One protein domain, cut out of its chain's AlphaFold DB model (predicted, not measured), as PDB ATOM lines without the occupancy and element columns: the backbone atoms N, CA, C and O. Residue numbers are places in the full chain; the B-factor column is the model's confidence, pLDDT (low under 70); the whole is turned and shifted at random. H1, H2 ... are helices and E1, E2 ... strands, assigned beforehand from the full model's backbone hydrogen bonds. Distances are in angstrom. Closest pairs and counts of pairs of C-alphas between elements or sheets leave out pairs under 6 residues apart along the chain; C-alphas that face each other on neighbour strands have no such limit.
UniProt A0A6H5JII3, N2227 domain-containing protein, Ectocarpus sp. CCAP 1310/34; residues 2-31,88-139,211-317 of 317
ATOM      1  N   ILE A   2      27.390  43.110 -33.215       87.25
ATOM      2  CA  ILE A   2      26.594  42.637 -32.054       87.25
ATOM      3  C   ILE A   2      25.839  41.307 -32.263       87.25
ATOM      4  O   ILE A   2      25.884  40.437 -31.399       87.25
ATOM      5  N   PHE A   3      25.235  41.081 -33.434       88.94
ATOM      6  CA  PHE A   3      24.498  39.841 -33.726       88.94
ATOM      7  C   PHE A   3      25.364  38.576 -33.636       88.94
ATOM      8  O   PHE A   3      24.893  37.537 -33.186       88.94
ATOM      9  N   THR A   4      26.650  38.668 -33.986       88.69
ATOM     10  CA  THR A   4      27.587  37.540 -33.837       88.69
ATOM     11  C   THR A   4      27.905  37.240 -32.370       88.69
ATOM     12  O   THR A   4      28.095  36.081 -32.009       88.69
ATOM     13  N   HIS A   5      27.884  38.256 -31.499       92.12
ATOM     14  CA  HIS A   5      28.008  38.055 -30.056       92.12
ATOM     15  C   HIS A   5      26.748  37.407 -29.477       92.12
ATOM     16  O   HIS A   5      26.877  36.473 -28.693       92.12
ATOM     17  N   ILE A   6      25.547  37.824 -29.909       92.38
ATOM     18  CA  ILE A   6      24.283  37.176 -29.505       92.38
ATOM     19  C   ILE A   6      24.298  35.703 -29.920       92.38
ATOM     20  O   ILE A   6      24.023  34.832 -29.095       92.38
ATOM     21  N   LEU A   7      24.703  35.420 -31.164       93.19
ATOM     22  CA  LEU A   7      24.861  34.059 -31.674       93.19
ATOM     23  C   LEU A   7      25.776  33.222 -30.766       93.19
ATOM     24  O   LEU A   7      25.385  32.143 -30.324       93.19
ATOM     25  N   ARG A   8      26.970  33.726 -30.438       94.56
ATOM     26  CA  ARG A   8      27.930  33.030 -29.568       94.56
ATOM     27  C   ARG A   8      27.386  32.806 -28.153       94.56
ATOM     28  O   ARG A   8      27.486  31.698 -27.626       94.56
ATOM     29  N   ASP A   9      26.846  33.846 -27.529       94.62
ATOM     30  CA  ASP A   9      26.601  33.869 -26.084       94.62
ATOM     31  C   ASP A   9      25.218  33.358 -25.681       94.62
ATOM     32  O   ASP A   9      25.075  32.843 -24.576       94.62
ATOM     33  N   TRP A  10      24.217  33.438 -26.556       94.19
ATOM     34  CA  TRP A  10      22.821  33.216 -26.166       94.19
ATOM     35  C   TRP A  10      22.026  32.350 -27.141       94.19
ATOM     36  O   TRP A  10      20.804  32.323 -27.073       94.19
ATOM     37  N   THR A  11      22.680  31.614 -28.035       93.75
ATOM     38  CA  THR A  11      21.995  30.629 -28.888       93.75
ATOM     39  C   THR A  11      22.536  29.224 -28.664       93.75
ATOM     40  O   THR A  11      23.679  29.039 -28.231       93.75
ATOM     41  N   SER A  12      21.741  28.212 -29.017       94.44
ATOM     42  CA  SER A  12      22.179  26.813 -28.977       94.44
ATOM     43  C   SER A  12      23.317  26.557 -29.965       94.44
ATOM     44  O   SER A  12      24.184  25.730 -29.707       94.44
ATOM     45  N   GLU A  13      23.360  27.295 -31.075       94.31
ATOM     46  CA  GLU A  13      24.424  27.171 -32.078       94.31
ATOM     47  C   GLU A  13      25.781  27.640 -31.548       94.31
ATOM     48  O   GLU A  13      26.820  27.069 -31.881       94.31
ATOM     49  N   GLY A  14      25.782  28.637 -30.659       94.94
ATOM     50  CA  GLY A  14      26.986  29.095 -29.972       94.94
ATOM     51  C   GLY A  14      27.545  28.102 -28.946       94.94
ATOM     52  O   GLY A  14      28.681  28.276 -28.502       94.94
ATOM     53  N   ALA A  15      26.802  27.053 -28.570       94.69
ATOM     54  CA  ALA A  15      27.159  26.168 -27.456       94.69
ATOM     55  C   ALA A  15      28.509  25.465 -27.643       94.69
ATOM     56  O   ALA A  15      29.289  25.389 -26.699       94.69
ATOM     57  N   ALA A  16      28.830  25.008 -28.858       95.50
ATOM     58  CA  ALA A  16      30.113  24.358 -29.129       95.50
ATOM     59  C   ALA A  16      31.301  25.320 -28.941       95.50
ATOM     60  O   ALA A  16      32.321  24.951 -28.357       95.50
ATOM     61  N   VAL A  17      31.148  26.576 -29.377       94.50
ATOM     62  CA  VAL A  17      32.161  27.626 -29.185       94.50
ATOM     63  C   VAL A  17      32.311  27.946 -27.699       94.50
ATOM     64  O   VAL A  17      33.431  27.998 -27.191       94.50
ATOM     65  N   ARG A  18      31.195  28.095 -26.975       95.81
ATOM     66  CA  ARG A  18      31.220  28.313 -25.522       95.81
ATOM     67  C   ARG A  18      31.870  27.151 -24.785       95.81
ATOM     68  O   ARG A  18      32.709  27.393 -23.932       95.81
ATOM     69  N   ALA A  19      31.567  25.906 -25.133       94.25
ATOM     70  CA  ALA A  19      32.190  24.746 -24.503       94.25
ATOM     71  C   ALA A  19      33.716  24.736 -24.706       94.25
ATOM     72  O   ALA A  19      34.471  24.469 -23.772       94.25
ATOM     73  N   ALA A  20      34.190  25.096 -25.901       93.38
ATOM     74  CA  ALA A  20      35.622  25.173 -26.186       93.38
ATOM     75  C   ALA A  20      36.343  26.284 -25.394       93.38
ATOM     76  O   ALA A  20      37.512  26.124 -25.042       93.38
ATOM     77  N   VAL A  21      35.661  27.398 -25.108       92.00
ATOM     78  CA  VAL A  21      36.263  28.593 -24.487       92.00
ATOM     79  C   VAL A  21      35.987  28.669 -22.982       92.00
ATOM     80  O   VAL A  21      36.907  28.849 -22.185       92.00
ATOM     81  N   TYR A  22      34.724  28.546 -22.576       94.69
ATOM     82  CA  TYR A  22      34.261  28.741 -21.205       94.69
ATOM     83  C   TYR A  22      34.521  27.513 -20.339       94.69
ATOM     84  O   TYR A  22      34.991  27.673 -19.216       94.69
ATOM     85  N   SER A  23      34.297  26.287 -20.827       92.69
ATOM     86  CA  SER A  23      34.453  25.093 -19.981       92.69
ATOM     87  C   SER A  23      35.851  24.950 -19.356       92.69
ATOM     88  O   SER A  23      35.912  24.643 -18.165       92.69
ATOM     89  N   PRO A  24      36.973  25.226 -20.056       91.00
ATOM     90  CA  PRO A  24      38.295  25.231 -19.426       91.00
ATOM     91  C   PRO A  24      38.448  26.291 -18.327       91.00
ATOM     92  O   PRO A  24      39.042  26.006 -17.288       91.00
ATOM     93  N   LEU A  25      37.904  27.499 -18.535       89.44
ATOM     94  CA  LEU A  25      37.938  28.587 -17.550       89.44
ATOM     95  C   LEU A  25      37.142  28.213 -16.299       89.44
ATOM     96  O   LEU A  25      37.634  28.336 -15.180       89.44
ATOM     97  N   LEU A  26      35.933  27.703 -16.514       91.81
ATOM     98  CA  LEU A  26      34.996  27.310 -15.473       91.81
ATOM     99  C   LEU A  26      35.530  26.130 -14.666       91.81
ATOM    100  O   LEU A  26      35.562  26.198 -13.443       91.81
ATOM    101  N   LYS A  27      36.050  25.095 -15.338       88.69
ATOM    102  CA  LYS A  27      36.702  23.963 -14.672       88.69
ATOM    103  C   LYS A  27      37.874  24.432 -13.815       88.69
ATOM    104  O   LYS A  27      38.023  23.983 -12.686       88.69
ATOM    105  N   ALA A  28      38.714  25.321 -14.336       86.62
ATOM    106  CA  ALA A  28      39.879  25.776 -13.593       86.62
ATOM    107  C   ALA A  28      39.506  26.646 -12.381       86.62
ATOM    108  O   ALA A  28      40.153  26.556 -11.334       86.62
ATOM    109  N   LEU A  29      38.445  27.448 -12.505       87.00
ATOM    110  CA  LEU A  29      37.858  28.186 -11.393       87.00
ATOM    111  C   LEU A  29      37.260  27.220 -10.353       87.00
ATOM    112  O   LEU A  29      37.523  27.362  -9.159       87.00
ATOM    113  N   ASP A  30      36.520  26.203 -10.794       88.19
ATOM    114  CA  ASP A  30      35.926  25.180  -9.930       88.19
ATOM    115  C   ASP A  30      37.008  24.398  -9.178       88.19
ATOM    116  O   ASP A  30      36.998  24.371  -7.947       88.19
ATOM    117  N   ASP A  31      37.996  23.838  -9.879       85.06
ATOM    118  CA  ASP A  31      39.122  23.094  -9.295       85.06
ATOM    119  C   ASP A  31      39.837  23.907  -8.197       85.06
ATOM    120  O   ASP A  31      40.292  23.357  -7.191       85.06
ATOM    121  N   ASN A  88      34.527  35.766  -4.432       87.75
ATOM    122  CA  ASN A  88      34.117  36.882  -5.286       87.75
ATOM    123  C   ASN A  88      34.884  36.853  -6.617       87.75
ATOM    124  O   ASN A  88      36.116  36.759  -6.631       87.75
ATOM    125  N   VAL A  89      34.190  36.955  -7.749       89.44
ATOM    126  CA  VAL A  89      34.798  36.801  -9.082       89.44
ATOM    127  C   VAL A  89      34.578  38.047  -9.933       89.44
ATOM    128  O   VAL A  89      33.463  38.541 -10.031       89.44
ATOM    129  N   LEU A  90      35.632  38.525 -10.594       91.62
ATOM    130  CA  LEU A  90      35.570  39.608 -11.576       91.62
ATOM    131  C   LEU A  90      35.735  39.062 -13.000       91.62
ATOM    132  O   LEU A  90      36.645  38.273 -13.273       91.62
ATOM    133  N   VAL A  91      34.885  39.512 -13.918       93.56
ATOM    134  CA  VAL A  91      34.889  39.149 -15.341       93.56
ATOM    135  C   VAL A  91      34.989  40.428 -16.180       93.56
ATOM    136  O   VAL A  91      33.963  41.028 -16.502       93.56
ATOM    137  N   PRO A  92      36.204  40.892 -16.518       92.00
ATOM    138  CA  PRO A  92      36.382  42.065 -17.364       92.00
ATOM    139  C   PRO A  92      36.165  41.729 -18.843       92.00
ATOM    140  O   PRO A  92      36.510  40.633 -19.296       92.00
ATOM    141  N   GLY A  93      35.598  42.680 -19.589       91.94
ATOM    142  CA  GLY A  93      35.181  42.463 -20.975       91.94
ATOM    143  C   GLY A  93      34.111  41.380 -21.080       91.94
ATOM    144  O   GLY A  93      34.250  40.432 -21.855       91.94
ATOM    145  N   ALA A  94      33.078  41.470 -20.241       94.12
ATOM    146  CA  ALA A  94      32.047  40.443 -20.130       94.12
ATOM    147  C   ALA A  94      31.161  40.323 -21.384       94.12
ATOM    148  O   ALA A  94      30.455  39.318 -21.529       94.12
ATOM    149  N   GLY A  95      31.182  41.305 -22.294       94.62
ATOM    150  CA  GLY A  95      30.354  41.321 -23.494       94.62
ATOM    151  C   GLY A  95      28.869  41.254 -23.145       94.62
ATOM    152  O   GLY A  95      28.354  42.099 -22.422       94.62
ATOM    153  N   LEU A  96      28.183  40.214 -23.630       94.62
ATOM    154  CA  LEU A  96      26.767  39.967 -23.328       94.62
ATOM    155  C   LEU A  96      26.541  39.176 -22.034       94.62
ATOM    156  O   LEU A  96      25.438  38.685 -21.798       94.62
ATOM    157  N   GLY A  97      27.581  38.965 -21.231       94.44
ATOM    158  CA  GLY A  97      27.432  38.463 -19.872       94.44
ATOM    159  C   GLY A  97      27.347  36.964 -19.687       94.44
ATOM    160  O   GLY A  97      27.416  36.516 -18.548       94.44
ATOM    161  N   ARG A  98      27.260  36.175 -20.762       95.69
ATOM    162  CA  ARG A  98      27.034  34.726 -20.667       95.69
ATOM    163  C   ARG A  98      28.013  34.026 -19.725       95.69
ATOM    164  O   ARG A  98      27.569  33.301 -18.844       95.69
ATOM    165  N   LEU A  99      29.321  34.266 -19.869       96.25
ATOM    166  CA  LEU A  99      30.335  33.662 -18.993       96.25
ATOM    167  C   LEU A  99      30.133  34.054 -17.521       96.25
ATOM    168  O   LEU A  99      30.211  33.196 -16.646       96.25
ATOM    169  N   ALA A 100      29.851  35.330 -17.248       95.69
ATOM    170  CA  ALA A 100      29.599  35.811 -15.893       95.69
ATOM    171  C   ALA A 100      28.325  35.181 -15.302       95.69
ATOM    172  O   ALA A 100      28.334  34.755 -14.148       95.69
ATOM    173  N   THR A 101      27.276  35.011 -16.113       94.81
ATOM    174  CA  THR A 101      26.068  34.267 -15.737       94.81
ATOM    175  C   THR A 101      26.385  32.806 -15.409       94.81
ATOM    176  O   THR A 101      25.910  32.307 -14.392       94.81
ATOM    177  N   GLU A 102      27.226  32.116 -16.190       95.50
ATOM    178  CA  GLU A 102      27.594  30.723 -15.881       95.50
ATOM    179  C   GLU A 102      28.421  30.587 -14.598       95.50
ATOM    180  O   GLU A 102      28.358  29.556 -13.922       95.50
ATOM    181  N   ILE A 103      29.236  31.593 -14.272       94.62
ATOM    182  CA  ILE A 103      29.979  31.633 -13.008       94.62
ATOM    183  C   ILE A 103      28.993  31.873 -11.860       94.62
ATOM    184  O   ILE A 103      28.994  31.118 -10.893       94.62
ATOM    185  N   ALA A 104      28.097  32.852 -11.977       93.31
ATOM    186  CA  ALA A 104      27.115  33.154 -10.936       93.31
ATOM    187  C   ALA A 104      26.179  31.962 -10.657       93.31
ATOM    188  O   ALA A 104      25.949  31.612  -9.499       93.31
ATOM    189  N   ALA A 105      25.727  31.268 -11.707       92.81
ATOM    190  CA  ALA A 105      24.888  30.073 -11.608       92.81
ATOM    191  C   ALA A 105      25.575  28.887 -10.898       92.81
ATOM    192  O   ALA A 105      24.903  28.051 -10.297       92.81
ATOM    193  N   ARG A 106      26.916  28.828 -10.887       92.00
ATOM    194  CA  ARG A 106      27.688  27.843 -10.099       92.00
ATOM    195  C   ARG A 106      27.713  28.148  -8.593       92.00
ATOM    196  O   ARG A 106      28.329  27.396  -7.835       92.00
ATOM    197  N   GLY A 107      27.076  29.234  -8.153       90.31
ATOM    198  CA  GLY A 107      26.933  29.583  -6.742       90.31
ATOM    199  C   GLY A 107      28.184  30.202  -6.124       90.31
ATOM    200  O   GLY A 107      28.460  29.937  -4.960       90.31
ATOM    201  N   TYR A 108      28.962  30.977  -6.883       89.31
ATOM    202  CA  TYR A 108      29.980  31.870  -6.309       89.31
ATOM    203  C   TYR A 108      29.311  33.001  -5.509       89.31
ATOM    204  O   TYR A 108      28.162  33.342  -5.787       89.31
ATOM    205  N   ALA A 109      30.000  33.555  -4.507       88.19
ATOM    206  CA  ALA A 109      29.411  34.500  -3.555       88.19
ATOM    207  C   ALA A 109      28.927  35.781  -4.240       88.19
ATOM    208  O   ALA A 109      27.792  36.205  -4.032       88.19
ATOM    209  N   SER A 110      29.772  36.353  -5.095       90.38
ATOM    210  CA  SER A 110      29.420  37.462  -5.975       90.38
ATOM    211  C   SER A 110      30.216  37.384  -7.274       90.38
ATOM    212  O   SER A 110      31.358  36.907  -7.300       90.38
ATOM    213  N   VAL A 111      29.610  37.838  -8.366       93.31
ATOM    214  CA  VAL A 111      30.236  37.933  -9.682       93.31
ATOM    215  C   VAL A 111      30.031  39.341 -10.219       93.31
ATOM    216  O   VAL A 111      28.911  39.718 -10.552       93.31
ATOM    217  N   HIS A 112      31.122  40.093 -10.349       92.81
ATOM    218  CA  HIS A 112      31.133  41.368 -11.056       92.81
ATOM    219  C   HIS A 112      31.522  41.146 -12.513       92.81
ATOM    220  O   HIS A 112      32.612  40.665 -12.820       92.81
ATOM    221  N   ALA A 113      30.640  41.530 -13.419       94.50
ATOM    222  CA  ALA A 113      30.925  41.674 -14.833       94.50
ATOM    223  C   ALA A 113      31.294  43.131 -15.131       94.50
ATOM    224  O   ALA A 113      30.652  44.048 -14.628       94.50
ATOM    225  N   ASN A 114      32.305  43.355 -15.963       93.25
ATOM    226  CA  ASN A 114      32.670  44.691 -16.426       93.25
ATOM    227  C   ASN A 114      32.659  44.762 -17.950       93.25
ATOM    228  O   ASN A 114      33.163  43.859 -18.619       93.25
ATOM    229  N   GLU A 115      32.102  45.841 -18.489       93.94
ATOM    230  CA  GLU A 115      32.066  46.105 -19.922       93.94
ATOM    231  C   GLU A 115      32.156  47.613 -20.195       93.94
ATOM    232  O   GLU A 115      31.612  48.427 -19.449       93.94
ATOM    233  N   LEU A 116      32.853  47.976 -21.271       92.50
ATOM    234  CA  LEU A 116      33.050  49.362 -21.701       92.50
ATOM    235  C   LEU A 116      32.119  49.726 -22.865       92.50
ATOM    236  O   LEU A 116      31.689  50.870 -22.990       92.50
ATOM    237  N   SER A 117      31.811  48.772 -23.746       92.69
ATOM    238  CA  SER A 117      31.016  49.035 -24.943       92.69
ATOM    239  C   SER A 117      29.548  49.294 -24.600       92.69
ATOM    240  O   SER A 117      28.829  48.384 -24.185       92.69
ATOM    241  N   THR A 118      29.063  50.503 -24.895       91.62
ATOM    242  CA  THR A 118      27.639  50.860 -24.775       91.62
ATOM    243  C   THR A 118      26.748  49.896 -25.554       91.62
ATOM    244  O   THR A 118      25.726  49.450 -25.047       91.62
ATOM    245  N   THR A 119      27.156  49.485 -26.761       92.88
ATOM    246  CA  THR A 119      26.390  48.520 -27.565       92.88
ATOM    247  C   THR A 119      26.233  47.173 -26.856       92.88
ATOM    248  O   THR A 119      25.148  46.593 -26.900       92.88
ATOM    249  N   MET A 120      27.283  46.676 -26.192       93.75
ATOM    250  CA  MET A 120      27.210  45.429 -25.419       93.75
ATOM    251  C   MET A 120      26.346  45.598 -24.173       93.75
ATOM    252  O   MET A 120      25.460  44.777 -23.952       93.75
ATOM    253  N   LEU A 121      26.551  46.676 -23.411       90.88
ATOM    254  CA  LEU A 121      25.801  46.966 -22.187       90.88
ATOM    255  C   LEU A 121      24.302  47.104 -22.454       90.88
ATOM    256  O   LEU A 121      23.509  46.413 -21.818       90.88
ATOM    257  N   SER A 122      23.904  47.917 -23.436       90.12
ATOM    258  CA  SER A 122      22.491  48.093 -23.789       90.12
ATOM    259  C   SER A 122      21.859  46.785 -24.271       90.12
ATOM    260  O   SER A 122      20.736  46.467 -23.888       90.12
ATOM    261  N   SER A 123      22.590  45.995 -25.064       90.50
ATOM    262  CA  SER A 123      22.099  44.699 -25.554       90.50
ATOM    263  C   SER A 123      21.974  43.668 -24.431       90.50
ATOM    264  O   SER A 123      20.995  42.929 -24.382       90.50
ATOM    265  N   CYS A 124      22.949  43.623 -23.522       89.31
ATOM    266  CA  CYS A 124      22.955  42.741 -22.360       89.31
ATOM    267  C   CYS A 124      21.830  43.099 -21.388       89.31
ATOM    268  O   CYS A 124      21.101  42.212 -20.957       89.31
ATOM    269  N   TYR A 125      21.651  44.389 -21.090       87.88
ATOM    270  CA  TYR A 125      20.562  44.879 -20.250       87.88
ATOM    271  C   TYR A 125      19.205  44.504 -20.838       87.88
ATOM    272  O   TYR A 125      18.391  43.878 -20.162       87.88
ATOM    273  N   TRP A 126      18.987  44.815 -22.121       86.38
ATOM    274  CA  TRP A 126      17.745  44.457 -22.794       86.38
ATOM    275  C   TRP A 126      17.507  42.951 -22.768       86.38
ATOM    276  O   TRP A 126      16.398  42.522 -22.474       86.38
ATOM    277  N   LEU A 127      18.540  42.146 -23.026       83.75
ATOM    278  CA  LEU A 127      18.425  40.697 -22.994       83.75
ATOM    279  C   LEU A 127      18.071  40.198 -21.592       83.75
ATOM    280  O   LEU A 127      17.091  39.486 -21.441       83.75
ATOM    281  N   MET A 128      18.823  40.575 -20.561       81.94
ATOM    282  CA  MET A 128      18.551  40.118 -19.196       81.94
ATOM    283  C   MET A 128      17.160  40.549 -18.725       81.94
ATOM    284  O   MET A 128      16.440  39.750 -18.128       81.94
ATOM    285  N   GLU A 129      16.739  41.764 -19.065       80.31
ATOM    286  CA  GLU A 129      15.442  42.289 -18.659       80.31
ATOM    287  C   GLU A 129      14.273  41.697 -19.460       80.31
ATOM    288  O   GLU A 129      13.235  41.358 -18.888       80.31
ATOM    289  N   ALA A 130      14.439  41.499 -20.771       72.06
ATOM    290  CA  ALA A 130      13.478  40.762 -21.589       72.06
ATOM    291  C   ALA A 130      13.305  39.331 -21.068       72.06
ATOM    292  O   ALA A 130      12.202  38.789 -21.106       72.06
ATOM    293  N   LEU A 131      14.379  38.738 -20.537       69.31
ATOM    294  CA  LEU A 131      14.345  37.393 -19.978       69.31
ATOM    295  C   LEU A 131      13.771  37.298 -18.577       69.31
ATOM    296  O   LEU A 131      13.194  36.270 -18.235       69.31
ATOM    297  N   ARG A 132      13.877  38.369 -17.797       68.88
ATOM    298  CA  ARG A 132      13.232  38.477 -16.491       68.88
ATOM    299  C   ARG A 132      11.717  38.657 -16.611       68.88
ATOM    300  O   ARG A 132      10.979  38.134 -15.785       68.88
ATOM    301  N   ARG A 133      11.257  39.418 -17.611       65.88
ATOM    302  CA  ARG A 133       9.845  39.813 -17.760       65.88
ATOM    303  C   ARG A 133       8.950  38.783 -18.437       65.88
ATOM    304  O   ARG A 133       7.733  38.912 -18.353       65.88
ATOM    305  N   ALA A 134       9.511  37.822 -19.154       60.59
ATOM    306  CA  ALA A 134       8.711  36.941 -19.985       60.59
ATOM    307  C   ALA A 134       8.477  35.570 -19.338       60.59
ATOM    308  O   ALA A 134       9.385  34.908 -18.840       60.59
ATOM    309  N   ASP A 135       7.212  35.155 -19.374       52.31
ATOM    310  CA  ASP A 135       6.724  33.904 -18.805       52.31
ATOM    311  C   ASP A 135       6.884  32.778 -19.848       52.31
ATOM    312  O   ASP A 135       6.035  32.535 -20.708       52.31
ATOM    313  N   PHE A 136       8.067  32.162 -19.882       55.09
ATOM    314  CA  PHE A 136       8.488  31.280 -20.979       55.09
ATOM    315  C   PHE A 136       8.174  29.796 -20.729       55.09
ATOM    316  O   PHE A 136       9.076  28.977 -20.550       55.09
ATOM    317  N   THR A 137       6.901  29.407 -20.774       44.16
ATOM    318  CA  THR A 137       6.463  28.015 -20.519       44.16
ATOM    319  C   THR A 137       6.390  27.113 -21.770       44.16
ATOM    320  O   THR A 137       5.842  26.014 -21.715       44.16
ATOM    321  N   GLY A 138       6.967  27.522 -22.910       43.19
ATOM    322  CA  GLY A 138       6.843  26.811 -24.195       43.19
ATOM    323  C   GLY A 138       8.127  26.166 -24.744       43.19
ATOM    324  O   GLY A 138       9.224  26.713 -24.632       43.19
ATOM    325  N   THR A 139       7.986  25.023 -25.426       43.03
ATOM    326  CA  THR A 139       9.040  24.423 -26.267       43.03
ATOM    327  C   THR A 139       9.204  25.204 -27.583       43.03
ATOM    328  O   THR A 139       8.188  25.519 -28.209       43.03
ATOM    329  N   PHE A 211      10.893  32.651 -27.201       68.38
ATOM    330  CA  PHE A 211      12.144  32.838 -27.916       68.38
ATOM    331  C   PHE A 211      11.988  33.980 -28.912       68.38
ATOM    332  O   PHE A 211      10.939  34.153 -29.531       68.38
ATOM    333  N   LEU A 212      13.066  34.726 -29.088       81.94
ATOM    334  CA  LEU A 212      13.196  35.763 -30.089       81.94
ATOM    335  C   LEU A 212      13.948  35.189 -31.287       81.94
ATOM    336  O   LEU A 212      14.908  34.431 -31.138       81.94
ATOM    337  N   GLU A 213      13.493  35.550 -32.476       87.00
ATOM    338  CA  GLU A 213      14.101  35.153 -33.738       87.00
ATOM    339  C   GLU A 213      14.920  36.321 -34.299       87.00
ATOM    340  O   GLU A 213      14.477  37.471 -34.272       87.00
ATOM    341  N   PHE A 214      16.122  36.046 -34.803       88.94
ATOM    342  CA  PHE A 214      16.946  37.042 -35.493       88.94
ATOM    343  C   PHE A 214      17.760  36.414 -36.626       88.94
ATOM    344  O   PHE A 214      17.911  35.196 -36.692       88.94
ATOM    345  N   TYR A 215      18.304  37.259 -37.503       91.19
ATOM    346  CA  TYR A 215      19.004  36.866 -38.730       91.19
ATOM    347  C   TYR A 215      20.490  37.265 -38.653       91.19
ATOM    348  O   TYR A 215      20.876  38.318 -39.170       91.19
ATOM    349  N   PRO A 216      21.341  36.473 -37.969       89.50
ATOM    350  CA  PRO A 216      22.715  36.867 -37.636       89.50
ATOM    351  C   PRO A 216      23.621  37.142 -38.841       89.50
ATOM    352  O   PRO A 216      24.556  37.933 -38.720       89.50
ATOM    353  N   PHE A 217      23.352  36.503 -39.981       87.06
ATOM    354  CA  PHE A 217      24.209  36.536 -41.171       87.06
ATOM    355  C   PHE A 217      23.736  37.528 -42.237       87.06
ATOM    356  O   PHE A 217      24.412  37.709 -43.242       87.06
ATOM    357  N   LEU A 218      22.616  38.226 -42.019       87.31
ATOM    358  CA  LEU A 218      22.026  39.112 -43.029       87.31
ATOM    359  C   LEU A 218      22.982  40.235 -43.468       87.31
ATOM    360  O   LEU A 218      22.999  40.637 -44.632       87.31
ATOM    361  N   ASN A 219      23.777  40.731 -42.516       79.56
ATOM    362  CA  ASN A 219      24.761  41.790 -42.724       79.56
ATOM    363  C   ASN A 219      26.185  41.248 -42.948       79.56
ATOM    364  O   ASN A 219      27.136  42.033 -42.962       79.56
ATOM    365  N   ASP A 220      26.355  39.929 -43.082       73.00
ATOM    366  CA  ASP A 220      27.594  39.372 -43.615       73.00
ATOM    367  C   ASP A 220      27.527  39.511 -45.138       73.00
ATOM    368  O   ASP A 220      26.618  39.000 -45.798       73.00
ATOM    369  N   ALA A 221      28.394  40.360 -45.682       61.88
ATOM    370  CA  ALA A 221      28.344  40.719 -47.090       61.88
ATOM    371  C   ALA A 221      29.235  39.818 -47.954       61.88
ATOM    372  O   ALA A 221      29.037  39.811 -49.166       61.88
ATOM    373  N   THR A 222      30.232  39.114 -47.389       60.47
ATOM    374  CA  THR A 222      31.337  38.582 -48.216       60.47
ATOM    375  C   THR A 222      32.229  37.471 -47.629       60.47
ATOM    376  O   THR A 222      33.229  37.147 -48.274       60.47
ATOM    377  N   HIS A 223      31.954  36.826 -46.488       56.31
ATOM    378  CA  HIS A 223      32.880  35.788 -45.987       56.31
ATOM    379  C   HIS A 223      32.438  34.350 -46.291       56.31
ATOM    380  O   HIS A 223      31.640  33.754 -45.579       56.31
ATOM    381  N   ASN A 224      33.068  33.760 -47.315       67.50
ATOM    382  CA  ASN A 224      33.110  32.313 -47.570       67.50
ATOM    383  C   ASN A 224      31.729  31.626 -47.701       67.50
ATOM    384  O   ASN A 224      31.564  30.464 -47.322       67.50
ATOM    385  N   GLU A 225      30.733  32.340 -48.236       72.69
ATOM    386  CA  GLU A 225      29.391  31.806 -48.478       72.69
ATOM    387  C   GLU A 225      29.422  30.756 -49.599       72.69
ATOM    388  O   GLU A 225      29.634  31.066 -50.771       72.69
ATOM    389  N   MET A 226      29.194  29.493 -49.232       77.56
ATOM    390  CA  MET A 226      28.995  28.395 -50.189       77.56
ATOM    391  C   MET A 226      27.529  28.281 -50.638       77.56
ATOM    392  O   MET A 226      27.253  27.723 -51.697       77.56
ATOM    393  N   ASP A 227      26.603  28.804 -49.831       81.62
ATOM    394  CA  ASP A 227      25.159  28.821 -50.061       81.62
ATOM    395  C   ASP A 227      24.605  30.214 -49.725       81.62
ATOM    396  O   ASP A 227      24.625  30.632 -48.567       81.62
ATOM    397  N   GLY A 228      24.116  30.930 -50.739       79.00
ATOM    398  CA  GLY A 228      23.594  32.292 -50.593       79.00
ATOM    399  C   GLY A 228      22.261  32.370 -49.842       79.00
ATOM    400  O   GLY A 228      21.914  33.439 -49.345       79.00
ATOM    401  N   GLU A 229      21.527  31.262 -49.702       83.25
ATOM    402  CA  GLU A 229      20.301  31.231 -48.889       83.25
ATOM    403  C   GLU A 229      20.621  31.189 -47.387       83.25
ATOM    404  O   GLU A 229      19.836  31.658 -46.559       83.25
ATOM    405  N   ALA A 230      21.814  30.707 -47.016       81.62
ATOM    406  CA  ALA A 230      22.231  30.582 -45.621       81.62
ATOM    407  C   ALA A 230      22.288  31.935 -44.890       81.62
ATOM    408  O   ALA A 230      22.123  31.974 -43.669       81.62
ATOM    409  N   ARG A 231      22.454  33.052 -45.611       84.06
ATOM    410  CA  ARG A 231      22.473  34.403 -45.023       84.06
ATOM    411  C   ARG A 231      21.125  34.846 -44.448       84.06
ATOM    412  O   ARG A 231      21.083  35.682 -43.546       84.06
ATOM    413  N   PHE A 232      20.030  34.266 -44.943       87.62
ATOM    414  CA  PHE A 232      18.663  34.537 -44.491       87.62
ATOM    415  C   PHE A 232      18.184  33.542 -43.435       87.62
ATOM    416  O   PHE A 232      17.018  33.579 -43.045       87.62
ATOM    417  N   ARG A 233      19.051  32.642 -42.958       87.94
ATOM    418  CA  ARG A 233      18.670  31.719 -41.893       87.94
ATOM    419  C   ARG A 233      18.468  32.481 -40.588       87.94
ATOM    420  O   ARG A 233      19.290  33.318 -40.201       87.94
ATOM    421  N   SER A 234      17.381  32.157 -39.908       91.12
ATOM    422  CA  SER A 234      17.111  32.672 -38.583       91.12
ATOM    423  C   SER A 234      17.714  31.779 -37.502       91.12
ATOM    424  O   SER A 234      18.003  30.599 -37.719       91.12
ATOM    425  N   VAL A 235      17.922  32.361 -36.324       91.62
ATOM    426  CA  VAL A 235      18.360  31.661 -35.116       91.62
ATOM    427  C   VAL A 235      17.505  32.131 -33.942       91.62
ATOM    428  O   VAL A 235      17.119  33.299 -33.871       91.62
ATOM    429  N   LEU A 236      17.206  31.215 -33.022       90.25
ATOM    430  CA  LEU A 236      16.456  31.507 -31.803       90.25
ATOM    431  C   LEU A 236      17.393  31.873 -30.648       90.25
ATOM    432  O   LEU A 236      18.412  31.211 -30.431       90.25
ATOM    433  N   PHE A 237      17.005  32.883 -29.876       88.19
ATOM    434  CA  PHE A 237      17.670  33.282 -28.639       88.19
ATOM    435  C   PHE A 237      16.645  33.771 -27.597       88.19
ATOM    436  O   PHE A 237      15.569  34.238 -27.963       88.19
ATOM    437  N   PRO A 238      16.942  33.678 -26.296       89.31
ATOM    438  CA  PRO A 238      18.043  32.925 -25.717       89.31
ATOM    439  C   PRO A 238      17.832  31.414 -25.865       89.31
ATOM    440  O   PRO A 238      16.709  30.924 -25.992       89.31
ATOM    441  N   ASP A 239      18.913  30.655 -25.782       90.38
ATOM    442  CA  ASP A 239      18.833  29.208 -25.668       90.38
ATOM    443  C   ASP A 239      18.286  28.753 -24.294       90.38
ATOM    444  O   ASP A 239      18.361  29.501 -23.310       90.38
ATOM    445  N   PRO A 240      17.719  27.531 -24.194       88.00
ATOM    446  CA  PRO A 240      17.146  27.031 -22.943       88.00
ATOM    447  C   PRO A 240      18.138  26.975 -21.774       88.00
ATOM    448  O   PRO A 240      17.744  27.217 -20.634       88.00
ATOM    449  N   GLU A 241      19.412  26.675 -22.048       90.00
ATOM    450  CA  GLU A 241      20.469  26.625 -21.033       90.00
ATOM    451  C   GLU A 241      20.754  28.034 -20.495       90.00
ATOM    452  O   GLU A 241      20.761  28.232 -19.282       90.00
ATOM    453  N   GLY A 242      20.886  29.034 -21.369       89.06
ATOM    454  CA  GLY A 242      21.062  30.435 -20.984       89.06
ATOM    455  C   GLY A 242      19.955  30.943 -20.056       89.06
ATOM    456  O   GLY A 242      20.241  31.598 -19.052       89.06
ATOM    457  N   ARG A 243      18.692  30.587 -20.327       86.50
ATOM    458  CA  ARG A 243      17.568  30.953 -19.443       86.50
ATOM    459  C   ARG A 243      17.674  30.319 -18.062       86.50
ATOM    460  O   ARG A 243      17.486  31.006 -17.061       86.50
ATOM    461  N   ALA A 244      17.988  29.026 -18.004       87.88
ATOM    462  CA  ALA A 244      18.163  28.330 -16.733       87.88
ATOM    463  C   ALA A 244      19.302  28.953 -15.908       87.88
ATOM    464  O   ALA A 244      19.164  29.136 -14.699       87.88
ATOM    465  N   LEU A 245      20.399  29.335 -16.568       90.25
ATOM    466  CA  LEU A 245      21.538  29.986 -15.927       90.25
ATOM    467  C   LEU A 245      21.186  31.367 -15.365       90.25
ATOM    468  O   LEU A 245      21.606  31.677 -14.256       90.25
ATOM    469  N   LEU A 246      20.394  32.181 -16.070       87.19
ATOM    470  CA  LEU A 246      19.953  33.488 -15.557       87.19
ATOM    471  C   LEU A 246      19.119  33.358 -14.281       87.19
ATOM    472  O   LEU A 246      19.368  34.078 -13.315       87.19
ATOM    473  N   ALA A 247      18.187  32.405 -14.250       85.25
ATOM    474  CA  ALA A 247      17.396  32.133 -13.053       85.25
ATOM    475  C   ALA A 247      18.287  31.725 -11.862       85.25
ATOM    476  O   ALA A 247      18.074  32.180 -10.742       85.25
ATOM    477  N   GLN A 248      19.322  30.914 -12.107       87.50
ATOM    478  CA  GLN A 248      20.276  30.471 -11.079       87.50
ATOM    479  C   GLN A 248      21.258  31.570 -10.636       87.50
ATOM    480  O   GLN A 248      21.710  31.575  -9.489       87.50
ATOM    481  N   ALA A 249      21.601  32.487 -11.542       87.12
ATOM    482  CA  ALA A 249      22.522  33.595 -11.307       87.12
ATOM    483  C   ALA A 249      21.890  34.773 -10.545       87.12
ATOM    484  O   ALA A 249      22.618  35.660 -10.092       87.12
ATOM    485  N   SER A 250      20.558  34.795 -10.415       81.69
ATOM    486  CA  SER A 250      19.822  35.880  -9.765       81.69
ATOM    487  C   SER A 250      20.360  36.182  -8.359       81.69
ATOM    488  O   SER A 250      20.649  35.273  -7.577       81.69
ATOM    489  N   GLY A 251      20.546  37.470  -8.063       83.06
ATOM    490  CA  GLY A 251      21.089  37.961  -6.791       83.06
ATOM    491  C   GLY A 251      22.602  37.784  -6.597       83.06
ATOM    492  O   GLY A 251      23.113  38.168  -5.550       83.06
ATOM    493  N   ARG A 252      23.331  37.215  -7.569       89.94
ATOM    494  CA  ARG A 252      24.791  36.992  -7.482       89.94
ATOM    495  C   ARG A 252      25.602  37.678  -8.579       89.94
ATOM    496  O   ARG A 252      26.825  37.694  -8.491       89.94
ATOM    497  N   LEU A 253      24.946  38.192  -9.616       91.31
ATOM    498  CA  LEU A 253      25.575  38.813 -10.779       91.31
ATOM    499  C   LEU A 253      25.285  40.315 -10.804       91.31
ATOM    500  O   LEU A 253      24.122  40.711 -10.809       91.31
ATOM    501  N   SER A 254      26.334  41.128 -10.888       92.06
ATOM    502  CA  SER A 254      26.259  42.582 -11.061       92.06
ATOM    503  C   SER A 254      27.091  43.025 -12.267       92.06
ATOM    504  O   SER A 254      28.107  42.411 -12.597       92.06
ATOM    505  N   PHE A 255      26.647  44.083 -12.948       91.38
ATOM    506  CA  PHE A 255      27.322  44.663 -14.111       91.38
ATOM    507  C   PHE A 255      27.820  46.066 -13.804       91.38
ATOM    508  O   PHE A 255      27.043  46.913 -13.384       91.38
ATOM    509  N   GLN A 256      29.092  46.315 -14.101       91.00
ATOM    510  CA  GLN A 256      29.718  47.622 -13.988       91.00
ATOM    511  C   GLN A 256      30.120  48.135 -15.370       91.00
ATOM    512  O   GLN A 256      30.982  47.551 -16.041       91.00
ATOM    513  N   ALA A 257      29.525  49.254 -15.770       91.69
ATOM    514  CA  ALA A 257      29.936  49.990 -16.956       91.69
ATOM    515  C   ALA A 257      31.221  50.784 -16.673       91.69
ATOM    516  O   ALA A 257      31.325  51.439 -15.635       91.69
ATOM    517  N   GLY A 258      32.186  50.740 -17.592       88.56
ATOM    518  CA  GLY A 258      33.398  51.562 -17.508       88.56
ATOM    519  C   GLY A 258      34.658  50.867 -18.011       88.56
ATOM    520  O   GLY A 258      34.671  49.658 -18.261       88.56
ATOM    521  N   GLU A 259      35.735  51.641 -18.161       87.19
ATOM    522  CA  GLU A 259      37.045  51.105 -18.533       87.19
ATOM    523  C   GLU A 259      37.647  50.352 -17.341       87.19
ATOM    524  O   GLU A 259      37.579  50.791 -16.190       87.19
ATOM    525  N   PHE A 260      38.192  49.168 -17.613       85.19
ATOM    526  CA  PHE A 260      38.643  48.244 -16.579       85.19
ATOM    527  C   PHE A 260      39.737  48.837 -15.683       85.19
ATOM    528  O   PHE A 260      39.679  48.689 -14.464       85.19
ATOM    529  N   SER A 261      40.744  49.479 -16.272       80.75
ATOM    530  CA  SER A 261      41.907  50.008 -15.555       80.75
ATOM    531  C   SER A 261      41.554  51.225 -14.697       80.75
ATOM    532  O   SER A 261      42.113  51.380 -13.617       80.75
ATOM    533  N   GLU A 262      40.625  52.063 -15.144       82.50
ATOM    534  CA  GLU A 262      40.090  53.207 -14.405       82.50
ATOM    535  C   GLU A 262      39.189  52.756 -13.257       82.50
ATOM    536  O   GLU A 262      39.268  53.301 -12.159       82.50
ATOM    537  N   THR A 263      38.364  51.735 -13.496       83.31
ATOM    538  CA  THR A 263      37.399  51.250 -12.503       83.31
ATOM    539  C   THR A 263      38.083  50.425 -11.416       83.31
ATOM    540  O   THR A 263      37.830  50.625 -10.232       83.31
ATOM    541  N   TYR A 264      38.946  49.485 -11.807       81.44
ATOM    542  CA  TYR A 264      39.513  48.475 -10.906       81.44
ATOM    543  C   TYR A 264      41.008  48.658 -10.636       81.44
ATOM    544  O   TYR A 264      41.572  47.921  -9.826       81.44
ATOM    545  N   GLY A 265      41.671  49.595 -11.314       73.69
ATOM    546  CA  GLY A 265      43.089  49.868 -11.112       73.69
ATOM    547  C   GLY A 265      43.387  50.850  -9.981       73.69
ATOM    548  O   GLY A 265      42.508  51.488  -9.413       73.69
ATOM    549  N   GLY A 266      44.682  50.973  -9.675       66.00
ATOM    550  CA  GLY A 266      45.201  51.890  -8.658       66.00
ATOM    551  C   GLY A 266      45.391  51.243  -7.282       66.00
ATOM    552  O   GLY A 266      44.543  50.510  -6.784       66.00
ATOM    553  N   VAL A 267      46.536  51.525  -6.655       68.06
ATOM    554  CA  VAL A 267      46.799  51.151  -5.255       68.06
ATOM    555  C   VAL A 267      45.996  52.085  -4.348       68.06
ATOM    556  O   VAL A 267      46.016  53.297  -4.557       68.06
ATOM    557  N   GLY A 268      45.305  51.539  -3.351       68.38
ATOM    558  CA  GLY A 268      44.392  52.263  -2.465       68.38
ATOM    559  C   GLY A 268      43.005  52.522  -3.064       68.38
ATOM    560  O   GLY A 268      42.243  53.295  -2.486       68.38
ATOM    561  N   GLY A 269      42.683  51.921  -4.216       72.31
ATOM    562  CA  GLY A 269      41.371  52.038  -4.856       72.31
ATOM    563  C   GLY A 269      40.271  51.228  -4.144       72.31
ATOM    564  O   GLY A 269      40.573  50.303  -3.387       72.31
ATOM    565  N   PRO A 270      38.984  51.519  -4.414       75.56
ATOM    566  CA  PRO A 270      37.845  50.914  -3.709       75.56
ATOM    567  C   PRO A 270      37.724  49.394  -3.905       75.56
ATOM    568  O   PRO A 270      37.162  48.704  -3.058       75.56
ATOM    569  N   TYR A 271      38.279  48.860  -4.995       75.69
ATOM    570  CA  TYR A 271      38.248  47.431  -5.313       75.69
ATOM    571  C   TYR A 271      39.553  46.693  -4.974       75.69
ATOM    572  O   TYR A 271      39.708  45.514  -5.323       75.69
ATOM    573  N   GLU A 272      40.507  47.339  -4.291       74.31
ATOM    574  CA  GLU A 272      41.760  46.685  -3.914       74.31
ATOM    575  C   GLU A 272      41.493  45.496  -2.973       74.31
ATOM    576  O   GLU A 272      41.051  45.638  -1.838       74.31
ATOM    577  N   GLY A 273      41.779  44.283  -3.458       72.50
ATOM    578  CA  GLY A 273      41.563  43.054  -2.693       72.50
ATOM    579  C   GLY A 273      40.097  42.626  -2.551       72.50
ATOM    580  O   GLY A 273      39.840  41.715  -1.769       72.50
ATOM    581  N   ALA A 274      39.169  43.228  -3.304       79.75
ATOM    582  CA  ALA A 274      37.737  42.911  -3.250       79.75
ATOM    583  C   ALA A 274      37.366  41.561  -3.901       79.75
ATOM    584  O   ALA A 274      36.341  40.963  -3.569       79.75
ATOM    585  N   PHE A 275      38.197  41.073  -4.826       83.50
ATOM    586  CA  PHE A 275      37.946  39.859  -5.605       83.50
ATOM    587  C   PHE A 275      38.918  38.735  -5.240       83.50
ATOM    588  O   PHE A 275      40.082  39.008  -4.952       83.50
ATOM    589  N   ASP A 276      38.448  37.485  -5.329       81.50
ATOM    590  CA  ASP A 276      39.191  36.226  -5.133       81.50
ATOM    591  C   ASP A 276      39.644  35.576  -6.457       81.50
ATOM    592  O   ASP A 276      40.620  34.812  -6.495       81.50
ATOM    593  N   ALA A 277      39.022  35.950  -7.576       83.25
ATOM    594  CA  ALA A 277      39.481  35.574  -8.909       83.25
ATOM    595  C   ALA A 277      39.159  36.631  -9.969       83.25
ATOM    596  O   ALA A 277      38.154  37.330  -9.877       83.25
ATOM    597  N   VAL A 278      39.991  36.684 -11.016       85.94
ATOM    598  CA  VAL A 278      39.713  37.445 -12.242       85.94
ATOM    599  C   VAL A 278      39.743  36.490 -13.435       85.94
ATOM    600  O   VAL A 278      40.760  35.828 -13.689       85.94
ATOM    601  N   VAL A 279      38.632  36.416 -14.170       89.12
ATOM    602  CA  VAL A 279      38.447  35.517 -15.318       89.12
ATOM    603  C   VAL A 279      38.379  36.337 -16.601       89.12
ATOM    604  O   VAL A 279      37.394  37.011 -16.867       89.12
ATOM    605  N   THR A 280      39.426  36.257 -17.423       88.69
ATOM    606  CA  THR A 280      39.519  36.994 -18.692       88.69
ATOM    607  C   THR A 280      39.279  36.058 -19.877       88.69
ATOM    608  O   THR A 280      39.998  35.068 -20.017       88.69
ATOM    609  N   SER A 281      38.341  36.387 -20.767       89.12
ATOM    610  CA  SER A 281      38.064  35.630 -21.999       89.12
ATOM    611  C   SER A 281      38.067  36.584 -23.191       89.12
ATOM    612  O   SER A 281      37.216  37.459 -23.259       89.12
ATOM    613  N   PHE A 282      39.031  36.440 -24.111       87.69
ATOM    614  CA  PHE A 282      39.217  37.345 -25.264       87.69
ATOM    615  C   PHE A 282      39.316  38.846 -24.904       87.69
ATOM    616  O   PHE A 282      38.981  39.701 -25.713       87.69
ATOM    617  N   PHE A 283      39.789  39.167 -23.695       87.12
ATOM    618  CA  PHE A 283      39.872  40.542 -23.182       87.12
ATOM    619  C   PHE A 283      41.300  41.105 -23.164       87.12
ATOM    620  O   PHE A 283      41.528  42.267 -23.455       87.12
ATOM    621  N   VAL A 284      42.301  40.287 -22.829       82.06
ATOM    622  CA  VAL A 284      43.667  40.778 -22.554       82.06
ATOM    623  C   VAL A 284      44.295  41.492 -23.759       82.06
ATOM    624  O   VAL A 284      45.060  42.436 -23.580       82.06
ATOM    625  N   ASP A 285      43.928  41.076 -24.970       81.69
ATOM    626  CA  ASP A 285      44.440  41.635 -26.221       81.69
ATOM    627  C   ASP A 285      43.720  42.931 -26.644       81.69
ATOM    628  O   ASP A 285      44.142  43.578 -27.598       81.69
ATOM    629  N   THR A 286      42.653  43.338 -25.942       80.69
ATOM    630  CA  THR A 286      41.952  44.610 -26.201       80.69
ATOM    631  C   THR A 286      42.570  45.779 -25.442       80.69
ATOM    632  O   THR A 286      42.228  46.931 -25.700       80.69
ATOM    633  N   ALA A 287      43.455  45.500 -24.482       71.69
ATOM    634  CA  ALA A 287      44.073  46.537 -23.679       71.69
ATOM    635  C   ALA A 287      45.101  47.324 -24.510       71.69
ATOM    636  O   ALA A 287      45.986  46.709 -25.112       71.69
ATOM    637  N   PRO A 288      45.076  48.671 -24.477       67.69
ATOM    638  CA  PRO A 288      46.092  49.489 -25.146       67.69
ATOM    639  C   PRO A 288      47.493  49.196 -24.593       67.69
ATOM    640  O   PRO A 288      48.494  49.319 -25.297       67.69
ATOM    641  N   ASN A 289      47.561  48.760 -23.332       67.94
ATOM    642  CA  ASN A 289      48.761  48.231 -22.718       67.94
ATOM    643  C   ASN A 289      48.427  47.020 -21.837       67.94
ATOM    644  O   ASN A 289      47.895  47.150 -20.736       67.94
ATOM    645  N   VAL A 290      48.824  45.828 -22.282       66.44
ATOM    646  CA  VAL A 290      48.622  44.567 -21.548       66.44
ATOM    647  C   VAL A 290      49.242  44.565 -20.139       66.44
ATOM    648  O   VAL A 290      48.808  43.822 -19.255       66.44
ATOM    649  N   VAL A 291      50.247  45.414 -19.890       62.91
ATOM    650  CA  VAL A 291      50.861  45.574 -18.562       62.91
ATOM    651  C   VAL A 291      49.906  46.268 -17.589       62.91
ATOM    652  O   VAL A 291      49.934  45.953 -16.401       62.91
ATOM    653  N   GLN A 292      49.028  47.151 -18.070       60.34
ATOM    654  CA  GLN A 292      48.035  47.827 -17.228       60.34
ATOM    655  C   GLN A 292      46.967  46.855 -16.733       60.34
ATOM    656  O   GLN A 292      46.630  46.900 -15.555       60.34
ATOM    657  N   VAL A 293      46.555  45.882 -17.557       60.91
ATOM    658  CA  VAL A 293      45.674  44.791 -17.104       60.91
ATOM    659  C   VAL A 293      46.307  44.059 -15.923       60.91
ATOM    660  O   VAL A 293      45.648  43.814 -14.922       60.91
ATOM    661  N   ARG A 294      47.614  43.776 -15.984       59.62
ATOM    662  CA  ARG A 294      48.346  43.149 -14.872       59.62
ATOM    663  C   ARG A 294      48.468  44.045 -13.633       59.62
ATOM    664  O   ARG A 294      48.573  43.505 -12.539       59.62
ATOM    665  N   ALA A 295      48.535  45.363 -13.800       52.91
ATOM    666  CA  ALA A 295      48.684  46.310 -12.697       52.91
ATOM    667  C   ALA A 295      47.352  46.611 -11.988       52.91
ATOM    668  O   ALA A 295      47.356  46.863 -10.787       52.91
ATOM    669  N   ALA A 296      46.237  46.571 -12.724       52.88
ATOM    670  CA  ALA A 296      44.884  46.720 -12.190       52.88
ATOM    671  C   ALA A 296      44.337  45.418 -11.588       52.88
ATOM    672  O   ALA A 296      43.484  45.425 -10.711       52.88
ATOM    673  N   VAL A 297      44.873  44.280 -12.019       57.75
ATOM    674  CA  VAL A 297      44.726  43.007 -11.322       57.75
ATOM    675  C   VAL A 297      45.418  43.157  -9.946       57.75
ATOM    676  O   VAL A 297      46.631  43.376  -9.922       57.75
ATOM    677  N   PRO A 298      44.685  43.099  -8.806       53.19
ATOM    678  CA  PRO A 298      45.231  43.456  -7.490       53.19
ATOM    679  C   PRO A 298      46.548  42.716  -7.194       53.19
ATOM    680  O   PRO A 298      46.725  41.611  -7.694       53.19
ATOM    681  N   PRO A 299      47.468  43.214  -6.346       47.62
ATOM    682  CA  PRO A 299      48.787  42.592  -6.132       47.62
ATOM    683  C   PRO A 299      48.724  41.143  -5.628       47.62
ATOM    684  O   PRO A 299      49.652  40.346  -5.801       47.62
ATOM    685  N   ARG A 300      47.600  40.790  -5.003       48.16
ATOM    686  CA  ARG A 300      47.284  39.423  -4.608       48.16
ATOM    687  C   ARG A 300      47.096  38.534  -5.844       48.16
ATOM    688  O   ARG A 300      47.434  37.363  -5.804       48.16
ATOM    689  N   VAL A 301      46.622  39.067  -6.954       47.53
ATOM    690  CA  VAL A 301      46.175  38.357  -8.143       47.53
ATOM    691  C   VAL A 301      47.309  38.133  -9.151       47.53
ATOM    692  O   VAL A 301      47.801  39.057  -9.780       47.53
ATOM    693  N   GLN A 302      47.768  36.893  -9.329       49.75
ATOM    694  CA  GLN A 302      48.880  36.552 -10.224       49.75
ATOM    695  C   GLN A 302      48.429  35.619 -11.349       49.75
ATOM    696  O   GLN A 302      47.778  34.609 -11.094       49.75
ATOM    697  N   LYS A 303      48.805  35.912 -12.602       48.41
ATOM    698  CA  LYS A 303      48.657  34.953 -13.709       48.41
ATOM    699  C   LYS A 303      49.555  33.755 -13.443       48.41
ATOM    700  O   LYS A 303      50.778  33.899 -13.379       48.41
ATOM    701  N   GLU A 304      48.970  32.572 -13.318       49.53
ATOM    702  CA  GLU A 304      49.764  31.348 -13.296       49.53
ATOM    703  C   GLU A 304      50.291  31.070 -14.709       49.53
ATOM    704  O   GLU A 304      49.553  31.121 -15.697       49.53
ATOM    705  N   ARG A 305      51.601  30.808 -14.823       44.06
ATOM    706  CA  ARG A 305      52.216  30.457 -16.109       44.06
ATOM    707  C   ARG A 305      51.487  29.249 -16.703       44.06
ATOM    708  O   ARG A 305      51.352  28.225 -16.042       44.06
ATOM    709  N   GLY A 306      51.036  29.381 -17.950       47.69
ATOM    710  CA  GLY A 306      50.315  28.327 -18.668       47.69
ATOM    711  C   GLY A 306      48.814  28.235 -18.368       47.69
ATOM    712  O   GLY A 306      48.184  27.291 -18.834       47.69
ATOM    713  N   ARG A 307      48.227  29.181 -17.619       54.50
ATOM    714  CA  ARG A 307      46.779  29.225 -17.346       54.50
ATOM    715  C   ARG A 307      46.122  30.486 -17.908       54.50
ATOM    716  O   ARG A 307      46.761  31.524 -18.086       54.50
ATOM    717  N   SER A 308      44.828  30.373 -18.190       50.41
ATOM    718  CA  SER A 308      43.986  31.406 -18.802       50.41
ATOM    719  C   SER A 308      43.282  32.337 -17.795       50.41
ATOM    720  O   SER A 308      42.511  33.194 -18.209       50.41
ATOM    721  N   PHE A 309      43.565  32.225 -16.491       51.91
ATOM    722  CA  PHE A 309      42.981  33.066 -15.433       51.91
ATOM    723  C   PHE A 309      44.048  33.623 -14.474       51.91
ATOM    724  O   PHE A 309      45.179  33.123 -14.415       51.91
ATOM    725  N   TRP A 310      43.679  34.661 -13.716       52.16
ATOM    726  CA  TRP A 310      44.545  35.332 -12.741       52.16
ATOM    727  C   TRP A 310      44.095  34.991 -11.299       52.16
ATOM    728  O   TRP A 310      42.901  34.962 -11.004       52.16
ATOM    729  N   ARG A 311      45.044  34.690 -10.395       48.41
ATOM    730  CA  ARG A 311      44.829  34.078  -9.059       48.41
ATOM    731  C   ARG A 311      45.066  35.034  -7.893       48.41
ATOM    732  O   ARG A 311      46.229  35.335  -7.665       48.41
ATOM    733  N   VAL A 312      44.078  35.349  -7.048       42.25
ATOM    734  CA  VAL A 312      44.277  36.102  -5.782       42.25
ATOM    735  C   VAL A 312      45.043  35.260  -4.737       42.25
ATOM    736  O   VAL A 312      44.718  34.103  -4.458       42.25
ATOM    737  N   ARG A 313      46.122  35.814  -4.171       36.69
ATOM    738  CA  ARG A 313      46.879  35.343  -3.008       36.69
ATOM    739  C   ARG A 313      46.124  35.800  -1.768       36.69
ATOM    740  O   ARG A 313      46.032  36.997  -1.515       36.69
ATOM    741  N   ALA A 314      45.671  34.851  -0.960       34.28
ATOM    742  CA  ALA A 314      45.391  35.137   0.438       34.28
ATOM    743  C   ALA A 314      46.695  35.620   1.101       34.28
ATOM    744  O   ALA A 314      47.745  34.995   0.924       34.28
ATOM    745  N   LEU A 315      46.653  36.749   1.810       32.44
ATOM    746  CA  LEU A 315      47.719  37.114   2.741       32.44
ATOM    747  C   LEU A 315      47.500  36.294   4.015       32.44
ATOM    748  O   LEU A 315      46.458  36.431   4.648       32.44
ATOM    749  N   GLY A 316      48.477  35.450   4.358       36.19
ATOM    750  CA  GLY A 316      48.512  34.690   5.608       36.19
ATOM    751  C   GLY A 316      48.419  33.174   5.431       36.19
ATOM    752  O   GLY A 316      47.360  32.602   5.649       36.19
ATOM    753  N   GLN A 317      49.533  32.542   5.050       31.77
ATOM    754  CA  GLN A 317      50.256  31.544   5.858       31.77
ATOM    755  C   GLN A 317      51.740  31.634   5.500       31.77
ATOM    756  O   GLN A 317      52.036  31.798   4.292       31.77
TER     757      GLN A 317
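Overview. This is residues 2 to 31, 88 to 139 and 211 to 317 of the 317 residues of the protein "N2227 domain-containing protein" of Ectocarpus sp. CCAP 1310/34 (UniProt A0A6H5JII3). The body is a strongly twisted six-stranded sheet with H2 and H3 over one face and short H7 over the other; an arm of paired E3 and E4 and the loop leading to H5 extends the model at one end. H6 packs on H3, H1 sits between H3 and E4, and residues 222 to 228 stick out. The printed part has 189 residues, with eight named helices and eight named strands in the order H1 H2 E1 H3 E2 H4 E3 H5 E4 H6 E5 H7 E6 H8 E7 E8. The class is mixed, helices and strands; the mixed sheet runs E5 E2 E1 E6 E8 E7, and E3 and E4 are antiparallel. It is compact, with a radius of gyration of the C-alphas of 17.8 A, yet elongated, spanning 60 by 39 by 30 A.

Arrangement. H1, residues 2 to 10, and H2, residues 15 to 31, touch only at the corner, closest at the C-alphas of Arg 8 and Val 17, 6.9 A. E1, residues 88 to 92, H3, residues 98 to 105, and E2, residues 108 to 115, form a strand-helix-strand unit, parallel neighbours joined through a helix, with a right-handed crossover; N 91 and O 112 are 2.8 A apart. H3's height over the sheet is 8.3 A. H4, residues 118 to 133, is on the sheet. E3, residues 212 to 214, and E4, residues 235 to 237, have N 212 and O 237 at 2.8 A; H5 is residues 228 to 232. H6, residues 240 to 249, touches H3, closest at the C-alphas of Ala 105 and Ala 249, 4.3 A. E5, residues 253 to 257, is parallel to E2, with N 113 and O 254 at 2.8 A. H7, residues 260 to 264, is on the opposite face from H3. E6, residues 277 to 279, is parallel to E1, with N 90 and O 277 at 2.9 A; H2 lies over E6. H8, residues 290 to 296, only grazes the sheet. E7, residues 301 to 303, and E8, residues 309 to 312, form a hairpin, with N 302 and O 311 at 2.8 A; E8 is antiparallel to E6, with N 310 and O 278 at 3.1 A. Every O i to N i+4 pair is within hydrogen-bond range in H1, H3, H4, H6, H7 and H8; H2 has 11 of 13, and H5 0 of 1, with 1 of 2 O i to N i+3 pairs.

Along the chain. H1 begins at C-alpha 2, (26.594, 42.637, -32.054). H2 is 22.0 A long, with a kink of 44 degrees near residue 22; H4 is 22.1 A and E2 19.8 A. E8 ends at C-alpha 312, (44.277, 36.102, -5.782).

Size, cuts and confidence. The C-alphas farthest apart, Gly 228 and Gln 317, lie 62.4 A apart. Residues 32 to 87 and 140 to 210 are not printed; the gaps, between C-alphas, are 15.2 A and 9.1 A. The links E3 to H5 and H7 to E6 are long. Mean pLDDT of the printed part is 79.6; 47 residues are under 70, among them 288 to 317.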